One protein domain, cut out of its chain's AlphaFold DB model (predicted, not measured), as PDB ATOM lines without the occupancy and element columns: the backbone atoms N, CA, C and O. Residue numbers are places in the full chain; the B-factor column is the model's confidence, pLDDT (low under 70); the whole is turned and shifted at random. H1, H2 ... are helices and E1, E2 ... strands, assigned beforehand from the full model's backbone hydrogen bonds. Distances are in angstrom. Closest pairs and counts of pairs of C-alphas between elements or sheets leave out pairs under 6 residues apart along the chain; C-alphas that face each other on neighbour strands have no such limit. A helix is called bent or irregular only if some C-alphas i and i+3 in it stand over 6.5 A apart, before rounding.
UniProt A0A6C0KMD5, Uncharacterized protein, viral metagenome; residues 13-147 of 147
ATOM      1  N   THR A  13     156.603 150.739 110.388       59.72
ATOM      2  CA  THR A  13     156.937 152.089 109.864       59.72
ATOM      3  C   THR A  13     155.738 152.810 109.254       59.72
ATOM      4  O   THR A  13     155.502 153.974 109.560       59.72
ATOM      5  N   SER A  14     154.979 152.128 108.404       67.25
ATOM      6  CA  SER A  14     153.568 152.366 108.078       67.25
ATOM      7  C   SER A  14     153.206 151.501 106.873       67.25
ATOM      8  O   SER A  14     154.036 151.285 105.995       67.25
ATOM      9  N   PHE A  15     151.986 150.975 106.829       73.25
ATOM     10  CA  PHE A  15     151.458 150.274 105.665       73.25
ATOM     11  C   PHE A  15     149.981 150.587 105.511       73.25
ATOM     12  O   PHE A  15     149.216 150.566 106.477       73.25
ATOM     13  N   GLN A  16     149.578 150.823 104.271       79.62
ATOM     14  CA  GLN A  16     148.179 150.920 103.890       79.62
ATOM     15  C   GLN A  16     147.881 149.867 102.833       79.62
ATOM     16  O   GLN A  16     148.634 149.748 101.864       79.62
ATOM     17  N   TYR A  17     146.786 149.128 102.980       80.00
ATOM     18  CA  TYR A  17     146.345 148.199 101.949       80.00
ATOM     19  C   TYR A  17     144.828 148.098 101.844       80.00
ATOM     20  O   TYR A  17     144.094 148.449 102.769       80.00
ATOM     21  N   TYR A  18     144.378 147.609 100.689       81.44
ATOM     22  CA  TYR A  18     142.975 147.306 100.425       81.44
ATOM     23  C   TYR A  18     142.781 145.804 100.230       81.44
ATOM     24  O   TYR A  18     143.589 145.149  99.561       81.44
ATOM     25  N   PHE A  19     141.701 145.275 100.801       81.56
ATOM     26  CA  PHE A  19     141.296 143.876 100.666       81.56
ATOM     27  C   PHE A  19     139.889 143.793 100.068       81.56
ATOM     28  O   PHE A  19     139.000 144.543 100.468       81.56
ATOM     29  N   ILE A  20     139.695 142.885  99.109       77.88
ATOM     30  CA  ILE A  20     138.422 142.669  98.410       77.88
ATOM     31  C   ILE A  20     138.065 141.183  98.523       77.88
ATOM     32  O   ILE A  20     138.790 140.329  98.021       77.88
ATOM     33  N   GLU A  21     136.951 140.858  99.189       69.75
ATOM     34  CA  GLU A  21     136.587 139.463  99.505       69.75
ATOM     35  C   GLU A  21     136.098 138.652  98.286       69.75
ATOM     36  O   GLU A  21     136.136 137.424  98.304       69.75
ATOM     37  N   ASN A  22     135.689 139.309  97.195       66.69
ATOM     38  CA  ASN A  22     135.162 138.647  95.999       66.69
ATOM     39  C   ASN A  22     135.655 139.313  94.708       66.69
ATOM     40  O   ASN A  22     135.091 140.302  94.252       66.69
ATOM     41  N   GLU A  23     136.648 138.708  94.052       54.41
ATOM     42  CA  GLU A  23     137.162 139.163  92.747       54.41
ATOM     43  C   GLU A  23     136.159 138.972  91.588       54.41
ATOM     44  O   GLU A  23     136.372 139.481  90.493       54.41
ATOM     45  N   LYS A  24     135.060 138.229  91.795       50.69
ATOM     46  CA  LYS A  24     134.152 137.810  90.710       50.69
ATOM     47  C   LYS A  24     132.953 138.736  90.460       50.69
ATOM     48  O   LYS A  24     132.294 138.571  89.436       50.69
ATOM     49  N   SER A  25     132.648 139.694  91.339       47.38
ATOM     50  CA  SER A  25     131.569 140.667  91.101       47.38
ATOM     51  C   SER A  25     131.810 142.006  91.812       47.38
ATOM     52  O   SER A  25     131.542 142.175  92.999       47.38
ATOM     53  N   GLU A  26     132.251 143.015  91.054       51.53
ATOM     54  CA  GLU A  26     132.547 144.375  91.552       51.53
ATOM     55  C   GLU A  26     131.371 145.053  92.280       51.53
ATOM     56  O   GLU A  26     131.571 145.951  93.091       51.53
ATOM     57  N   LYS A  27     130.128 144.627  92.025       47.97
ATOM     58  CA  LYS A  27     128.920 145.275  92.565       47.97
ATOM     59  C   LYS A  27     128.529 144.831  93.980       47.97
ATOM     60  O   LYS A  27     127.588 145.388  94.539       47.97
ATOM     61  N   SER A  28     129.187 143.825  94.556       54.62
ATOM     62  CA  SER A  28     128.836 143.301  95.893       54.62
ATOM     63  C   SER A  28     130.041 142.809  96.695       54.62
ATOM     64  O   SER A  28     129.874 142.092  97.680       54.62
ATOM     65  N   ALA A  29     131.256 143.156  96.274       63.34
ATOM     66  CA  ALA A  29     132.455 142.744  96.981       63.34
ATOM     67  C   ALA A  29     132.612 143.542  98.285       63.34
ATOM     68  O   ALA A  29     132.512 144.770  98.281       63.34
ATOM     69  N   ALA A  30     132.868 142.840  99.392       71.94
ATOM     70  CA  ALA A  30     133.240 143.479 100.645       71.94
ATOM     71  C   ALA A  30     134.627 144.105 100.474       71.94
ATOM     72  O   ALA A  30     135.612 143.382 100.288       71.94
ATOM     73  N   GLN A  31     134.685 145.437 100.478       83.12
ATOM     74  CA  GLN A  31     135.930 146.186 100.355       83.12
ATOM     75  C   GLN A  31     136.357 146.686 101.727       83.12
ATOM     76  O   GLN A  31     135.574 147.305 102.450       83.12
ATOM     77  N   TRP A  32     137.628 146.468 102.039       87.44
ATOM     78  CA  TRP A  32     138.219 146.845 103.307       87.44
ATOM     79  C   TRP A  32     139.409 147.770 103.097       87.44
ATOM     80  O   TRP A  32     140.240 147.525 102.219       87.44
ATOM     81  N   GLY A  33     139.491 148.823 103.905       87.50
ATOM     82  CA  GLY A  33     140.625 149.740 103.979       87.50
ATOM     83  C   GLY A  33     141.390 149.509 105.271       87.50
ATOM     84  O   GLY A  33     140.808 149.563 106.351       87.50
ATOM     85  N   ILE A  34     142.687 149.236 105.171       86.50
ATOM     86  CA  ILE A  34     143.515 148.912 106.324       86.50
ATOM     87  C   ILE A  34     144.728 149.830 106.351       86.50
ATOM     88  O   ILE A  34     145.418 149.995 105.348       86.50
ATOM     89  N   PHE A  35     144.997 150.409 107.513       85.31
ATOM     90  CA  PHE A  35     146.131 151.279 107.769       85.31
ATOM     91  C   PHE A  35     146.771 150.910 109.104       85.31
ATOM     92  O   PHE A  35     146.101 150.895 110.133       85.31
ATOM     93  N   PHE A  36     148.070 150.637 109.083       80.31
ATOM     94  CA  PHE A  36     148.901 150.454 110.266       80.31
ATOM     95  C   PHE A  36     150.041 151.462 110.217       80.31
ATOM     96  O   PHE A  36     150.714 151.584 109.200       80.31
ATOM     97  N   SER A  37     150.305 152.150 111.315       78.31
ATOM     98  CA  SER A  37     151.494 152.972 111.509       78.31
ATOM     99  C   SER A  37     151.968 152.866 112.954       78.31
ATOM    100  O   SER A  37     151.331 152.231 113.796       78.31
ATOM    101  N   THR A  38     153.080 153.526 113.255       73.88
ATOM    102  CA  THR A  38     153.572 153.679 114.628       73.88
ATOM    103  C   THR A  38     152.606 154.455 115.527       73.88
ATOM    104  O   THR A  38     152.677 154.319 116.744       73.88
ATOM    105  N   THR A  39     151.702 155.253 114.948       77.75
ATOM    106  CA  THR A  39     150.803 156.170 115.670       77.75
ATOM    107  C   THR A  39     149.320 155.910 115.427       77.75
ATOM    108  O   THR A  39     148.484 156.526 116.083       77.75
ATOM    109  N   GLN A  40     148.957 154.963 114.556       84.31
ATOM    110  CA  GLN A  40     147.562 154.670 114.263       84.31
ATOM    111  C   GLN A  40     147.338 153.255 113.716       84.31
ATOM    112  O   GLN A  40     148.126 152.736 112.931       84.31
ATOM    113  N   ILE A  41     146.196 152.666 114.065       84.50
ATOM    114  CA  ILE A  41     145.600 151.532 113.350       84.50
ATOM    115  C   ILE A  41     144.205 151.952 112.895       84.50
ATOM    116  O   ILE A  41     143.416 152.444 113.698       84.50
ATOM    117  N   SER A  42     143.885 151.756 111.618       87.62
ATOM    118  CA  SER A  42     142.548 151.971 111.063       87.62
ATOM    119  C   SER A  42     142.135 150.780 110.212       87.62
ATOM    120  O   SER A  42     142.894 150.346 109.350       87.62
ATOM    121  N   ILE A  43     140.935 150.262 110.442       88.62
ATOM    122  CA  ILE A  43     140.332 149.160 109.692       88.62
ATOM    123  C   ILE A  43     138.903 149.583 109.364       88.62
ATOM    124  O   ILE A  43     138.110 149.847 110.263       88.62
ATOM    125  N   GLU A  44     138.589 149.684 108.082       89.44
ATOM    126  CA  GLU A  44     137.319 150.188 107.565       89.44
ATOM    127  C   GLU A  44     136.674 149.147 106.651       89.44
ATOM    128  O   GLU A  44     137.331 148.632 105.753       89.44
ATOM    129  N   ASP A  45     135.394 148.860 106.876       87.25
ATOM    130  CA  ASP A  45     134.507 148.115 105.981       87.25
ATOM    131  C   ASP A  45     133.689 149.130 105.172       87.25
ATOM    132  O   ASP A  45     132.741 149.738 105.686       87.25
ATOM    133  N   PHE A  46     134.037 149.321 103.899       84.00
ATOM    134  CA  PHE A  46     133.338 150.271 103.029       84.00
ATOM    135  C   PHE A  46     131.909 149.824 102.696       84.00
ATOM    136  O   PHE A  46     131.053 150.658 102.398       84.00
ATOM    137  N   SER A  47     131.628 148.521 102.760       80.69
ATOM    138  CA  SER A  47     130.321 147.958 102.428       80.69
ATOM    139  C   SER A  47     129.320 148.153 103.562       80.69
ATOM    140  O   SER A  47     128.168 148.508 103.311       80.69
ATOM    141  N   ARG A  48     129.754 147.963 104.813       81.56
ATOM    142  CA  ARG A  48     128.912 148.155 106.008       81.56
ATOM    143  C   ARG A  48     129.041 149.542 106.630       81.56
ATOM    144  O   ARG A  48     128.274 149.866 107.534       81.56
ATOM    145  N   LYS A  49     129.973 150.367 106.138       82.44
ATOM    146  CA  LYS A  49     130.334 151.679 106.703       82.44
ATOM    147  C   LYS A  49     130.719 151.588 108.183       82.44
ATOM    148  O   LYS A  49     130.414 152.489 108.963       82.44
ATOM    149  N   THR A  50     131.362 150.490 108.577       81.69
ATOM    150  CA  THR A  50     131.881 150.300 109.936       81.69
ATOM    151  C   THR A  50     133.380 150.515 109.942       81.69
ATOM    152  O   THR A  50     134.071 150.033 109.049       81.69
ATOM    153  N   ASN A  51     133.902 151.196 110.956       84.88
ATOM    154  CA  ASN A  51     135.333 151.406 111.099       84.88
ATOM    155  C   ASN A  51     135.794 151.222 112.546       84.88
ATOM    156  O   ASN A  51     135.087 151.531 113.501       84.88
ATOM    157  N   ILE A  52     137.020 150.737 112.695       84.25
ATOM    158  CA  ILE A  52     137.805 150.832 113.920       84.25
ATOM    159  C   ILE A  52     138.985 151.735 113.600       84.25
ATOM    160  O   ILE A  52     139.736 151.472 112.666       84.25
ATOM    161  N   CYS A  53     139.152 152.801 114.376       85.00
ATOM    162  CA  CYS A  53     140.298 153.690 114.279       85.00
ATOM    163  C   CYS A  53     140.836 153.944 115.683       85.00
ATOM    164  O   CYS A  53     140.114 154.415 116.560       85.00
ATOM    165  N   MET A  54     142.108 153.631 115.885       83.50
ATOM    166  CA  MET A  54     142.827 153.859 117.129       83.50
ATOM    167  C   MET A  54     144.073 154.663 116.831       83.50
ATOM    168  O   MET A  54     144.758 154.407 115.842       83.50
ATOM    169  N   LYS A  55     144.386 155.605 117.712       81.06
ATOM    170  CA  LYS A  55     145.620 156.382 117.657       81.06
ATOM    171  C   LYS A  55     146.452 156.057 118.888       81.06
ATOM    172  O   LYS A  55     145.917 156.056 119.995       81.06
ATOM    173  N   PHE A  56     147.730 155.773 118.681       76.62
ATOM    174  CA  PHE A  56     148.709 155.646 119.753       76.62
ATOM    175  C   PHE A  56     149.217 157.036 120.135       76.62
ATOM    176  O   PHE A  56     149.287 157.936 119.291       76.62
ATOM    177  N   VAL A  57     149.596 157.209 121.398       76.00
ATOM    178  CA  VAL A  57     150.341 158.404 121.804       76.00
ATOM    179  C   VAL A  57     151.769 158.286 121.266       76.00
ATOM    180  O   VAL A  57     152.361 157.209 121.286       76.00
ATOM    181  N   GLU A  58     152.338 159.374 120.751       70.69
ATOM    182  CA  GLU A  58     153.720 159.366 120.265       70.69
ATOM    183  C   GLU A  58     154.681 158.940 121.393       70.69
ATOM    184  O   GLU A  58     154.641 159.484 122.496       70.69
ATOM    185  N   GLY A  59     155.503 157.914 121.140       66.94
ATOM    186  CA  GLY A  59     156.378 157.300 122.149       66.94
ATOM    187  C   GLY A  59     155.723 156.213 123.016       66.94
ATOM    188  O   GLY A  59     156.403 155.613 123.850       66.94
ATOM    189  N   GLU A  60     154.435 155.916 122.822       74.06
ATOM    190  CA  GLU A  60     153.758 154.813 123.503       74.06
ATOM    191  C   GLU A  60     154.282 153.462 123.006       74.06
ATOM    192  O   GLU A  60     154.203 153.120 121.824       74.06
ATOM    193  N   LYS A  61     154.807 152.664 123.939       73.31
ATOM    194  CA  LYS A  61     155.180 151.278 123.669       73.31
ATOM    195  C   LYS A  61     153.949 150.393 123.766       73.31
ATOM    196  O   LYS A  61     153.279 150.364 124.796       73.31
ATOM    197  N   TRP A  62     153.711 149.604 122.730       77.62
ATOM    198  CA  TRP A  62     152.717 148.543 122.755       77.62
ATOM    199  C   TRP A  62     153.387 147.174 122.854       77.62
ATOM    200  O   TRP A  62     154.535 146.972 122.452       77.62
ATOM    201  N   LYS A  63     152.667 146.216 123.433       82.62
ATOM    202  CA  LYS A  63     153.135 144.839 123.599       82.62
ATOM    203  C   LYS A  63     152.442 143.947 122.592       82.62
ATOM    204  O   LYS A  63     151.219 143.967 122.507       82.62
ATOM    205  N   TYR A  64     153.227 143.149 121.878       83.88
ATOM    206  CA  TYR A  64     152.715 142.106 121.002       83.88
ATOM    207  C   TYR A  64     152.598 140.784 121.753       83.88
ATOM    208  O   TYR A  64     153.518 140.387 122.484       83.88
ATOM    209  N   LYS A  65     151.511 140.064 121.492       84.94
ATOM    210  CA  LYS A  65     151.336 138.678 121.903       84.94
ATOM    211  C   LYS A  65     150.705 137.874 120.777       84.94
ATOM    212  O   LYS A  65     149.628 138.206 120.292       84.94
ATOM    213  N   GLU A  66     151.362 136.787 120.387       84.94
ATOM    214  CA  GLU A  66     150.728 135.767 119.553       84.94
ATOM    215  C   GLU A  66     149.785 134.935 120.429       84.94
ATOM    216  O   GLU A  66     150.145 134.498 121.526       84.94
ATOM    217  N   LEU A  67     148.560 134.745 119.951       80.00
ATOM    218  CA  LEU A  67     147.546 133.935 120.603       80.00
ATOM    219  C   LEU A  67     147.396 132.656 119.791       80.00
ATOM    220  O   LEU A  67     146.708 132.631 118.779       80.00
ATOM    221  N   ASP A  68     148.047 131.584 120.224       71.75
ATOM    222  CA  ASP A  68     147.786 130.259 119.672       71.75
ATOM    223  C   ASP A  68     146.985 129.466 120.701       71.75
ATOM    224  O   ASP A  68     147.464 129.180 121.805       71.75
ATOM    225  N   LYS A  69     145.721 129.184 120.383       63.00
ATOM    226  CA  LYS A  69     144.821 128.469 121.282       63.00
ATOM    227  C   LYS A  69     144.114 127.353 120.529       63.00
ATOM    228  O   LYS A  69     143.220 127.554 119.709       63.00
ATOM    229  N   ILE A  70     144.469 126.127 120.890       58.47
ATOM    230  CA  ILE A  70     143.644 124.963 120.585       58.47
ATOM    231  C   ILE A  70     142.473 125.003 121.567       58.47
ATOM    232  O   ILE A  70     142.637 124.673 122.739       58.47
ATOM    233  N   GLU A  71     141.305 125.464 121.117       57.44
ATOM    234  CA  GLU A  71     140.125 125.549 121.985       57.44
ATOM    235  C   GLU A  71     139.487 124.178 122.215       57.44
ATOM    236  O   GLU A  71     139.009 123.904 123.311       57.44
ATOM    237  N   THR A  72     139.529 123.288 121.215       57.50
ATOM    238  CA  THR A  72     139.045 121.900 121.313       57.50
ATOM    239  C   THR A  72     139.762 120.982 120.311       57.50
ATOM    240  O   THR A  72     140.575 121.419 119.493       57.50
ATOM    241  N   THR A  73     139.420 119.688 120.294       54.28
ATOM    242  CA  THR A  73     139.862 118.731 119.262       54.28
ATOM    243  C   THR A  73     139.513 119.190 117.838       54.28
ATOM    244  O   THR A  73     140.227 118.838 116.892       54.28
ATOM    245  N   PHE A  74     138.462 120.007 117.682       55.16
ATOM    246  CA  PHE A  74     137.843 120.373 116.402       55.16
ATOM    247  C   PHE A  74     137.987 121.846 116.013       55.16
ATOM    248  O   PHE A  74     137.769 122.156 114.845       55.16
ATOM    249  N   THR A  75     138.400 122.725 116.927       60.72
ATOM    250  CA  THR A  75     138.540 124.162 116.656       60.72
ATOM    251  C   THR A  75     139.965 124.615 116.935       60.72
ATOM    252  O   THR A  75     140.506 124.364 118.017       60.72
ATOM    253  N   ARG A  76     140.581 125.275 115.951       64.56
ATOM    254  CA  ARG A  76     141.825 126.024 116.142       64.56
ATOM    255  C   ARG A  76     141.484 127.505 116.142       64.56
ATOM    256  O   ARG A  76     140.817 127.976 115.228       64.56
ATOM    257  N   CYS A  77     141.926 128.202 117.179       73.12
ATOM    258  CA  CYS A  77     141.866 129.647 117.242       73.12
ATOM    259  C   CYS A  77     143.298 130.167 117.156       73.12
ATOM    260  O   CYS A  77     144.119 129.888 118.035       73.12
ATOM    261  N   LYS A  78     143.598 130.888 116.078       83.06
ATOM    262  CA  LYS A  78     144.848 131.632 115.950       83.06
ATOM    263  C   LYS A  78     144.530 133.112 116.039       83.06
ATOM    264  O   LYS A  78     143.564 133.574 115.444       83.06
ATOM    265  N   GLY A  79     145.353 133.856 116.753       86.06
ATOM    266  CA  GLY A  79     145.159 135.275 116.934       86.06
ATOM    267  C   GLY A  79     146.439 136.026 117.235       86.06
ATOM    268  O   GLY A  79     147.521 135.460 117.402       86.06
ATOM    269  N   ALA A  80     146.292 137.335 117.309       88.00
ATOM    270  CA  ALA A  80     147.315 138.250 117.767       88.00
ATOM    271  C   ALA A  80     146.664 139.332 118.617       88.00
ATOM    272  O   ALA A  80     145.512 139.698 118.398       88.00
ATOM    273  N   GLU A  81     147.423 139.847 119.569       89.00
ATOM    274  CA  GLU A  81     147.001 140.919 120.449       89.00
ATOM    275  C   GLU A  81     148.080 141.994 120.518       89.00
ATOM    276  O   GLU A  81     149.274 141.699 120.639       89.00
ATOM    277  N   ILE A  82     147.632 143.244 120.431       86.50
ATOM    278  CA  ILE A  82     148.417 144.431 120.736       86.50
ATOM    279  C   ILE A  82     147.781 145.105 121.947       86.50
ATOM    280  O   ILE A  82     146.623 145.524 121.902       86.50
ATOM    281  N   THR A  83     148.554 145.235 123.021       86.81
ATOM    282  CA  THR A  83     148.138 145.932 124.244       86.81
ATOM    283  C   THR A  83     148.909 147.238 124.386       86.81
ATOM    284  O   THR A  83     150.144 147.233 124.381       86.81
ATOM    285  N   ALA A  84     148.179 148.334 124.549       85.00
ATOM    286  CA  ALA A  84     148.684 149.666 124.865       85.00
ATOM    287  C   ALA A  84     148.100 150.140 126.210       85.00
ATOM    288  O   ALA A  84     147.378 149.397 126.876       85.00
ATOM    289  N   THR A  85     148.404 151.368 126.635       83.88
ATOM    290  CA  THR A  85     147.985 151.885 127.953       83.88
ATOM    291  C   THR A  85     146.466 151.937 128.084       83.88
ATOM    292  O   THR A  85     145.914 151.567 129.116       83.88
ATOM    293  N   ASN A  86     145.790 152.380 127.020       85.38
ATOM    294  CA  ASN A  86     144.359 152.690 127.048       85.38
ATOM    295  C   ASN A  86     143.504 151.718 126.233       85.38
ATOM    296  O   ASN A  86     142.284 151.888 126.158       85.38
ATOM    297  N   PHE A  87     144.123 150.726 125.590       87.06
ATOM    298  CA  PHE A  87     143.387 149.793 124.755       87.06
ATOM    299  C   PHE A  87     144.077 148.444 124.592       87.06
ATOM    300  O   PHE A  87     145.289 148.300 124.751       87.06
ATOM    301  N   THR A  88     143.278 147.452 124.218       88.94
ATOM    302  CA  THR A  88     143.747 146.170 123.697       88.94
ATOM    303  C   THR A  88     143.038 145.900 122.379       88.94
ATOM    304  O   THR A  88     141.811 145.959 122.325       88.94
ATOM    305  N   LEU A  89     143.810 145.647 121.323       88.62
ATOM    306  CA  LEU A  89     143.298 145.196 120.034       88.62
ATOM    307  C   LEU A  89     143.661 143.726 119.858       88.62
ATOM    308  O   LEU A  89     144.847 143.394 119.795       88.62
ATOM    309  N   SER A  90     142.655 142.875 119.717       89.81
ATOM    310  CA  SER A  90     142.832 141.441 119.522       89.81
ATOM    311  C   SER A  90     142.183 141.018 118.210       89.81
ATOM    312  O   SER A  90     141.065 141.419 117.894       89.81
ATOM    313  N   VAL A  91     142.894 140.213 117.426       89.88
ATOM    314  CA  VAL A  91     142.372 139.614 116.193       89.88
ATOM    315  C   VAL A  91     142.398 138.118 116.341       89.88
ATOM    316  O   VAL A  91     143.424 137.559 116.725       89.88
ATOM    317  N   TYR A  92     141.288 137.485 115.996       87.75
ATOM    318  CA  TYR A  92     141.106 136.049 116.063       87.75
ATOM    319  C   TYR A  92     140.657 135.510 114.719       87.75
ATOM    320  O   TYR A  92     139.940 136.161 113.963       87.75
ATOM    321  N   VAL A  93     141.086 134.291 114.447       88.00
ATOM    322  CA  VAL A  93     140.688 133.484 113.312       88.00
ATOM    323  C   VAL A  93     140.193 132.156 113.856       88.00
ATOM    324  O   VAL A  93     140.918 131.464 114.576       88.00
ATOM    325  N   HIS A  94     138.962 131.803 113.499       81.19
ATOM    326  CA  HIS A  94     138.297 130.586 113.937       81.19
ATOM    327  C   HIS A  94     138.286 129.565 112.796       81.19
ATOM    328  O   HIS A  94     137.576 129.716 111.802       81.19
ATOM    329  N   GLU A  95     139.080 128.505 112.946       74.19
ATOM    330  CA  GLU A  95     139.135 127.390 112.003       74.19
ATOM    331  C   GLU A  95     138.386 126.179 112.559       74.19
ATOM    332  O   GLU A  95     138.781 125.581 113.569       74.19
ATOM    333  N   PHE A  96     137.329 125.769 111.861       68.75
ATOM    334  CA  PHE A  96     136.567 124.567 112.182       68.75
ATOM    335  C   PHE A  96     137.103 123.381 111.373       68.75
ATOM    336  O   PHE A  96     136.970 123.328 110.154       68.75
ATOM    337  N   LYS A  97     137.680 122.374 112.040       58.84
ATOM    338  CA  LYS A  97     138.317 121.219 111.375       58.84
ATOM    339  C   LYS A  97     137.347 120.304 110.613       58.84
ATOM    340  O   LYS A  97     137.817 119.440 109.878       58.84
ATOM    341  N   LYS A  98     136.027 120.399 110.840       53.62
ATOM    342  CA  LYS A  98     135.060 119.386 110.366       53.62
ATOM    343  C   LYS A  98     133.649 119.868 109.994       53.62
ATOM    344  O   LYS A  98     132.797 119.019 109.757       53.62
ATOM    345  N   SER A  99     133.372 121.169 109.900       49.56
ATOM    346  CA  SER A  99     132.033 121.637 109.502       49.56
ATOM    347  C   SER A  99     132.077 122.346 108.155       49.56
ATOM    348  O   SER A  99     132.591 123.452 108.062       49.56
ATOM    349  N   ALA A 100     131.490 121.733 107.125       55.62
ATOM    350  CA  ALA A 100     131.232 122.394 105.842       55.62
ATOM    351  C   ALA A 100     130.191 123.530 105.953       55.62
ATOM    352  O   ALA A 100     130.030 124.303 105.015       55.62
ATOM    353  N   ASN A 101     129.495 123.634 107.092       58.59
ATOM    354  CA  ASN A 101     128.385 124.567 107.296       58.59
ATOM    355  C   ASN A 101     128.790 125.867 108.000       58.59
ATOM    356  O   ASN A 101     127.978 126.784 108.070       58.59
ATOM    357  N   HIS A 102     130.016 125.956 108.521       58.06
ATOM    358  CA  HIS A 102     130.538 127.186 109.108       58.06
ATOM    359  C   HIS A 102     131.822 127.552 108.370       58.06
ATOM    360  O   HIS A 102     132.849 126.907 108.614       58.06
ATOM    361  N   PRO A 103     131.775 128.514 107.427       68.88
ATOM    362  CA  PRO A 103     132.997 129.006 106.817       68.88
ATOM    363  C   PRO A 103     133.916 129.531 107.928       68.88
ATOM    364  O   PRO A 103     133.432 129.980 108.968       68.88
ATOM    365  N   PRO A 104     135.240 129.426 107.764       74.62
ATOM    366  CA  PRO A 104     136.144 130.008 108.734       74.62
ATOM    367  C   PRO A 104     135.933 131.529 108.755       74.62
ATOM    368  O   PRO A 104     135.724 132.150 107.711       74.62
ATOM    369  N   GLU A 105     135.972 132.116 109.946       80.75
ATOM    370  CA  GLU A 105     135.644 133.525 110.180       80.75
ATOM    371  C   GLU A 105     136.732 134.193 111.016       80.75
ATOM    372  O   GLU A 105     137.470 133.535 111.760       80.75
ATOM    373  N   GLY A 106     136.850 135.510 110.860       85.62
ATOM    374  CA  GLY A 106     137.716 136.343 111.675       85.62
ATOM    375  C   GLY A 106     136.917 137.288 112.565       85.62
ATOM    376  O   GLY A 106     135.850 137.762 112.175       85.62
ATOM    377  N   THR A 107     137.471 137.621 113.723       87.38
ATOM    378  CA  THR A 107     136.911 138.629 114.630       87.38
ATOM    379  C   THR A 107     138.003 139.611 115.025       87.38
ATOM    380  O   THR A 107     139.144 139.221 115.271       87.38
ATOM    381  N   LEU A 108     137.651 140.889 115.068       88.00
ATOM    382  CA  LEU A 108     138.485 141.981 115.544       88.00
ATOM    383  C   LEU A 108     137.812 142.600 116.760       88.00
ATOM    384  O   LEU A 108     136.756 143.211 116.618       88.00
ATOM    385  N   ASP A 109     138.444 142.472 117.917       88.06
ATOM    386  CA  ASP A 109     137.956 143.013 119.177       88.06
ATOM    387  C   ASP A 109     138.836 144.178 119.617       88.06
ATOM    388  O   ASP A 109     140.045 144.036 119.810       88.06
ATOM    389  N   LEU A 110     138.215 145.338 119.805       87.75
ATOM    390  CA  LEU A 110     138.819 146.503 120.427       87.75
ATOM    391  C   LEU A 110     138.221 146.698 121.817       87.75
ATOM    392  O   LEU A 110     137.033 146.985 121.951       87.75
ATOM    393  N   VAL A 111     139.063 146.602 122.841       88.25
ATOM    394  CA  VAL A 111     138.700 146.889 124.229       88.25
ATOM    395  C   VAL A 111     139.311 148.223 124.651       88.25
ATOM    396  O   VAL A 111     140.531 148.378 124.625       88.25
ATOM    397  N   MET A 112     138.476 149.176 125.069       86.94
ATOM    398  CA  MET A 112     138.867 150.505 125.560       86.94
ATOM    399  C   MET A 112     138.012 150.912 126.756       86.94
ATOM    400  O   MET A 112     136.791 150.922 126.640       86.94
ATOM    401  N   ASN A 113     138.622 151.305 127.881       81.19
ATOM    402  CA  ASN A 113     137.908 151.833 129.060       81.19
ATOM    403  C   ASN A 113     136.644 151.022 129.431       81.19
ATOM    404  O   ASN A 113     135.570 151.583 129.632       81.19
ATOM    405  N   SER A 114     136.769 149.688 129.458       77.94
ATOM    406  CA  SER A 114     135.680 148.727 129.729       77.94
ATOM    407  C   SER A 114     134.582 148.610 128.660       77.94
ATOM    408  O   SER A 114     133.585 147.929 128.882       77.94
ATOM    409  N   THR A 115     134.758 149.232 127.495       86.25
ATOM    410  CA  THR A 115     133.900 149.065 126.315       86.25
ATOM    411  C   THR A 115     134.570 148.115 125.332       86.25
ATOM    412  O   THR A 115     135.752 148.280 125.035       86.25
ATOM    413  N   THR A 116     133.814 147.157 124.796       88.06
ATOM    414  CA  THR A 116     134.277 146.258 123.733       88.06
ATOM    415  C   THR A 116     133.535 146.571 122.441       88.06
ATOM    416  O   THR A 116     132.307 146.611 122.422       88.06
ATOM    417  N   THR A 117     134.278 146.793 121.362       87.06
ATOM    418  CA  THR A 117     133.757 146.908 119.997       87.06
ATOM    419  C   THR A 117     134.286 145.743 119.180       87.06
ATOM    420  O   THR A 117     135.498 145.578 119.077       87.06
ATOM    421  N   SER A 118     133.384 144.962 118.591       86.31
ATOM    422  CA  SER A 118     133.730 143.783 117.796       86.31
ATOM    423  C   SER A 118     133.305 143.976 116.344       86.31
ATOM    424  O   SER A 118     132.173 144.384 116.075       86.31
ATOM    425  N   ILE A 119     134.196 143.660 115.407       86.31
ATOM    426  CA  ILE A 119     133.905 143.618 113.972       86.31
ATOM    427  C   ILE A 119     134.190 142.211 113.452       86.31
ATOM    428  O   ILE A 119     135.253 141.645 113.701       86.31
ATOM    429  N   TYR A 120     133.242 141.663 112.694       86.56
ATOM    430  CA  TYR A 120     133.444 140.425 111.946       86.56
ATOM    431  C   TYR A 120     134.238 140.709 110.676       86.56
ATOM    432  O   TYR A 120     133.885 141.605 109.909       86.56
ATOM    433  N   LEU A 121     135.292 139.932 110.456       86.44
ATOM    434  CA  LEU A 121     136.204 140.066 109.331       86.44
ATOM    435  C   LEU A 121     136.153 138.820 108.435       86.44
ATOM    436  O   LEU A 121     136.053 137.698 108.943       86.44
ATOM    437  N   PRO A 122     136.356 138.982 107.118       86.69
ATOM    438  CA  PRO A 122     136.746 137.883 106.249       86.69
ATOM    439  C   PRO A 122     137.964 137.146 106.813       86.69
ATOM    440  O   PRO A 122     138.939 137.771 107.240       86.69
ATOM    441  N   TYR A 123     137.959 135.814 106.754       85.56
ATOM    442  CA  TYR A 123     139.044 134.975 107.283       85.56
ATOM    443  C   TYR A 123     140.437 135.393 106.787       85.56
ATOM    444  O   TYR A 123     141.364 135.578 107.577       85.56
ATOM    445  N   LYS A 124     140.581 135.601 105.470       85.25
ATOM    446  CA  LYS A 124     141.857 136.018 104.864       85.25
ATOM    447  C   LYS A 124     142.306 137.398 105.355       85.25
ATOM    448  O   LYS A 124     143.498 137.607 105.571       85.25
ATOM    449  N   LEU A 125     141.365 138.319 105.567       87.00
ATOM    450  CA  LEU A 125     141.665 139.642 106.108       87.00
ATOM    451  C   LEU A 125     142.180 139.540 107.548       87.00
ATOM    452  O   LEU A 125     143.213 140.122 107.871       87.00
ATOM    453  N   ALA A 126     141.508 138.759 108.394       88.44
ATOM    454  CA  ALA A 126     141.938 138.540 109.771       88.44
ATOM    455  C   ALA A 126     143.329 137.883 109.845       88.44
ATOM    456  O   ALA A 126     144.176 138.339 110.614       88.44
ATOM    457  N   LEU A 127     143.619 136.895 108.989       87.50
ATOM    458  CA  LEU A 127     144.963 136.318 108.874       87.50
ATOM    459  C   LEU A 127     146.022 137.363 108.508       87.50
ATOM    460  O   LEU A 127     147.085 137.398 109.129       87.50
ATOM    461  N   ASN A 128     145.747 138.220 107.522       85.44
ATOM    462  CA  ASN A 128     146.677 139.277 107.135       85.44
ATOM    463  C   ASN A 128     146.911 140.266 108.278       85.44
ATOM    464  O   ASN A 128     148.053 140.634 108.531       85.44
ATOM    465  N   ILE A 129     145.867 140.655 109.015       86.44
ATOM    466  CA  ILE A 129     146.017 141.531 110.181       86.44
ATOM    467  C   ILE A 129     146.888 140.869 111.261       86.44
ATOM    468  O   ILE A 129     147.798 141.517 111.773       86.44
ATOM    469  N   ILE A 130     146.687 139.581 111.557       86.12
ATOM    470  CA  ILE A 130     147.539 138.828 112.497       86.12
ATOM    471  C   ILE A 130     149.008 138.848 112.044       86.12
ATOM    472  O   ILE A 130     149.903 139.081 112.862       86.12
ATOM    473  N   LYS A 131     149.266 138.637 110.743       82.94
ATOM    474  CA  LYS A 131     150.612 138.723 110.150       82.94
ATOM    475  C   LYS A 131     151.198 140.136 110.283       82.94
ATOM    476  O   LYS A 131     152.356 140.277 110.668       82.94
ATOM    477  N   PHE A 132     150.411 141.183 110.043       80.50
ATOM    478  CA  PHE A 132     150.877 142.562 110.190       80.50
ATOM    479  C   PHE A 132     151.204 142.913 111.637       80.50
ATOM    480  O   PHE A 132     152.279 143.440 111.898       80.50
ATOM    481  N   MET A 133     150.340 142.560 112.590       81.12
ATOM    482  CA  MET A 133     150.605 142.766 114.018       81.12
ATOM    483  C   MET A 133     151.883 142.049 114.473       81.12
ATOM    484  O   MET A 133     152.558 142.505 115.395       81.12
ATOM    485  N   SER A 134     152.250 140.946 113.812       76.56
ATOM    486  CA  SER A 134     153.503 140.237 114.062       76.56
ATOM    487  C   SER A 134     154.718 140.831 113.327       76.56
ATOM    488  O   SER A 134     155.832 140.343 113.521       76.56
ATOM    489  N   GLY A 135     154.551 141.907 112.557       72.88
ATOM    490  CA  GLY A 135     155.615 142.569 111.799       72.88
ATOM    491  C   GLY A 135     155.931 141.911 110.452       72.88
ATOM    492  O   GLY A 135     156.926 142.268 109.826       72.88
ATOM    493  N   SER A 136     155.116 140.956 109.994       73.25
ATOM    494  CA  SER A 136     155.265 140.361 108.663       73.25
ATOM    495  C   SER A 136     154.653 141.257 107.585       73.25
ATOM    496  O   SER A 136     153.576 141.822 107.764       73.25
ATOM    497  N   THR A 137     155.326 141.342 106.437       66.94
ATOM    498  CA  THR A 137     154.832 142.028 105.232       66.94
ATOM    499  C   THR A 137     154.354 141.063 104.145       66.94
ATOM    500  O   THR A 137     154.016 141.508 103.052       66.94
ATOM    501  N   ASP A 138     154.377 139.753 104.410       70.88
ATOM    502  CA  ASP A 138     153.967 138.715 103.460       70.88
ATOM    503  C   ASP A 138     152.462 138.429 103.586       70.88
ATOM    504  O   ASP A 138     152.017 137.747 104.514       70.88
ATOM    505  N   VAL A 139     151.663 139.007 102.688       69.31
ATOM    506  CA  VAL A 139     150.195 139.043 102.785       69.31
ATOM    507  C   VAL A 139     149.501 138.602 101.504       69.31
ATOM    508  O   VAL A 139     149.942 138.900 100.398       69.31
ATOM    509  N   GLU A 140     148.386 137.890 101.660       69.38
ATOM    510  CA  GLU A 140     147.671 137.231 100.561       69.38
ATOM    511  C   GLU A 140     146.373 137.962 100.207       69.38
ATOM    512  O   GLU A 140     145.678 138.463 101.088       69.38
ATOM    513  N   GLY A 141     145.993 137.980  98.926       61.16
ATOM    514  CA  GLY A 141     144.718 138.576  98.493       61.16
ATOM    515  C   GLY A 141     144.644 140.095  98.689       61.16
ATOM    516  O   GLY A 141     143.565 140.643  98.898       61.16
ATOM    517  N   VAL A 142     145.796 140.769  98.669       65.56
ATOM    518  CA  VAL A 142     145.903 142.224  98.775       65.56
ATOM    519  C   VAL A 142     145.990 142.832  97.381       65.56
ATOM    520  O   VAL A 142     146.856 142.460  96.594       65.56
ATOM    521  N   CYS A 143     145.117 143.796  97.084       60.28
ATOM    522  CA  CYS A 143     145.077 144.436  95.768       60.28
ATOM    523  C   CYS A 143     146.166 145.508  95.598       60.28
ATOM    524  O   CYS A 143     146.598 145.781  94.481       60.28
ATOM    525  N   TYR A 144     146.599 146.139  96.693       64.25
ATOM    526  CA  TYR A 144     147.616 147.192  96.682       64.25
ATOM    527  C   TYR A 144     148.211 147.399  98.079       64.25
ATOM    528  O   TYR A 144     147.462 147.416  99.053       64.25
ATOM    529  N   ILE A 145     149.530 147.603  98.168       60.38
ATOM    530  CA  ILE A 145     150.239 147.987  99.400       60.38
ATOM    531  C   ILE A 145     150.957 149.313  99.148       60.38
ATOM    532  O   ILE A 145     151.830 149.389  98.283       60.38
ATOM    533  N   ARG A 146     150.634 150.341  99.936       55.88
ATOM    534  CA  ARG A 146     151.417 151.578 100.019       55.88
ATOM    535  C   ARG A 146     152.384 151.460 101.197       55.88
ATOM    536  O   ARG A 146     151.925 151.279 102.326       55.88
ATOM    537  N   LYS A 147     153.683 151.514 100.905       55.97
ATOM    538  CA  LYS A 147     154.765 151.654 101.891       55.97
ATOM    539  C   LYS A 147     155.146 153.121 102.047       55.97
ATOM    540  O   LYS A 147     154.935 153.870 101.063       55.97
TER     541      LYS A 147
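Overview. This is residues 13 to 147 of the 147 residues of an uncharacterized protein of viral metagenome (UniProt A0A6C0KMD5). Two five-stranded sheets stand partly face to face as a sandwich that opens like a wedge, with the one named helix, H1, filled in between them. The sheets come close where E3 and E4 of the one meet E8 and E9 of the other, and H1 lies in the wider part of the gap, between E1 and E2 on one side and E6, E7 and E8 on the other. The sheet orders are E5 E6 E7 E8 E9 and E4 E3 E2 E1 E10, both antiparallel. The printed part has 135 residues with ten named strands and one named helix, in the order E1 to E9, H1, E10, and the class is mostly strand. The whole is compact and rounded, with a radius of gyration of the C-alphas of 15.0 A and spans of 45 by 38 by 29 A.

Along the chain. One sheet is formed by E5, residues 63 to 70 and 22.2 A long, E6, residues 75 to 83 and 25.0 A, E7, residues 87 to 96 and 29.0 A, E8, residues 105 to 112 and 23.1 A, and E9, residues 115 to 122 and 23.1 A. C-alpha 87, where E7 begins, is at (143.387, 149.793, 124.755). H1 follows E9 directly with residues 123 to 133, is 15.5 A long and is not bent. The other sheet is formed by E1, residues 14 to 20 and 20.4 A long, E2, residues 31 to 37 and 20.3 A, E3, residues 40 to 45, E4, residues 50 to 55, and E10, residues 142 to 146. E1 begins with C-alpha 14 at (153.568, 152.366, 108.078), and E10 ends with C-alpha 146 at (151.417, 151.578, 100.019).

Arrangement. The sheet E5 E6 E7 E8 E9 is a meander, each strand the antiparallel neighbour of the one before, and it is twisted. In the hairpin of E6 and E7, N 80 and O 91 are within hydrogen-bond range at 2.9 A; in that of E7 and E8, N 109 and O 90 are at 2.8 A. H1 is on this sheet, two layers with the helix on one face, at a height over the sheet of 7.7 A. It lies over E6, E8 and, only just, E7, on which 3 of its 11 C-alphas fall, and runs slantwise to the strands, at 39 degrees to E6 on the local plane. The closest C-alphas of E6 and H1 are those of Ala 80 and Ile 130, 5.3 A apart. In H1 every O i to N i+4 pair is within hydrogen-bond range. H1 is also on the sheet E4 E3 E2 E1 E10, at a height over the sheet of 9.7 A, over E2 and E1 and along the strands, at 3 degrees to E1 on the local plane. The closest C-alphas of E1 and H1 are those of Phe 19 and Leu 125, 6.9 A apart. In this second sheet E1 to E4 form a meander; N 17 and O 34 of the hairpin E1 and E2 are 2.9 A apart. The edge strand E10 is the antiparallel neighbour of E1, with N 146 and O 16 at 2.8 A. The two sheets form a sandwich, two sheets face to face, their facing parts 11.4 A centre to centre and their strands at 38 degrees. E3 and E9 are near each other, as are E4 and E9.

Size, cuts and confidence. The C-alphas of Gly 59 and Ala 100, the two farthest apart, are 46.0 A apart. The printed part has no cut and no long link; the short links E4 to E5 and H1 to E10 lie where the chain changes sheets. Mean pLDDT of the printed part is 76.4, and residues under 70 include 21 to 29, 69 to 76, 96 to 103 and 139 to 147.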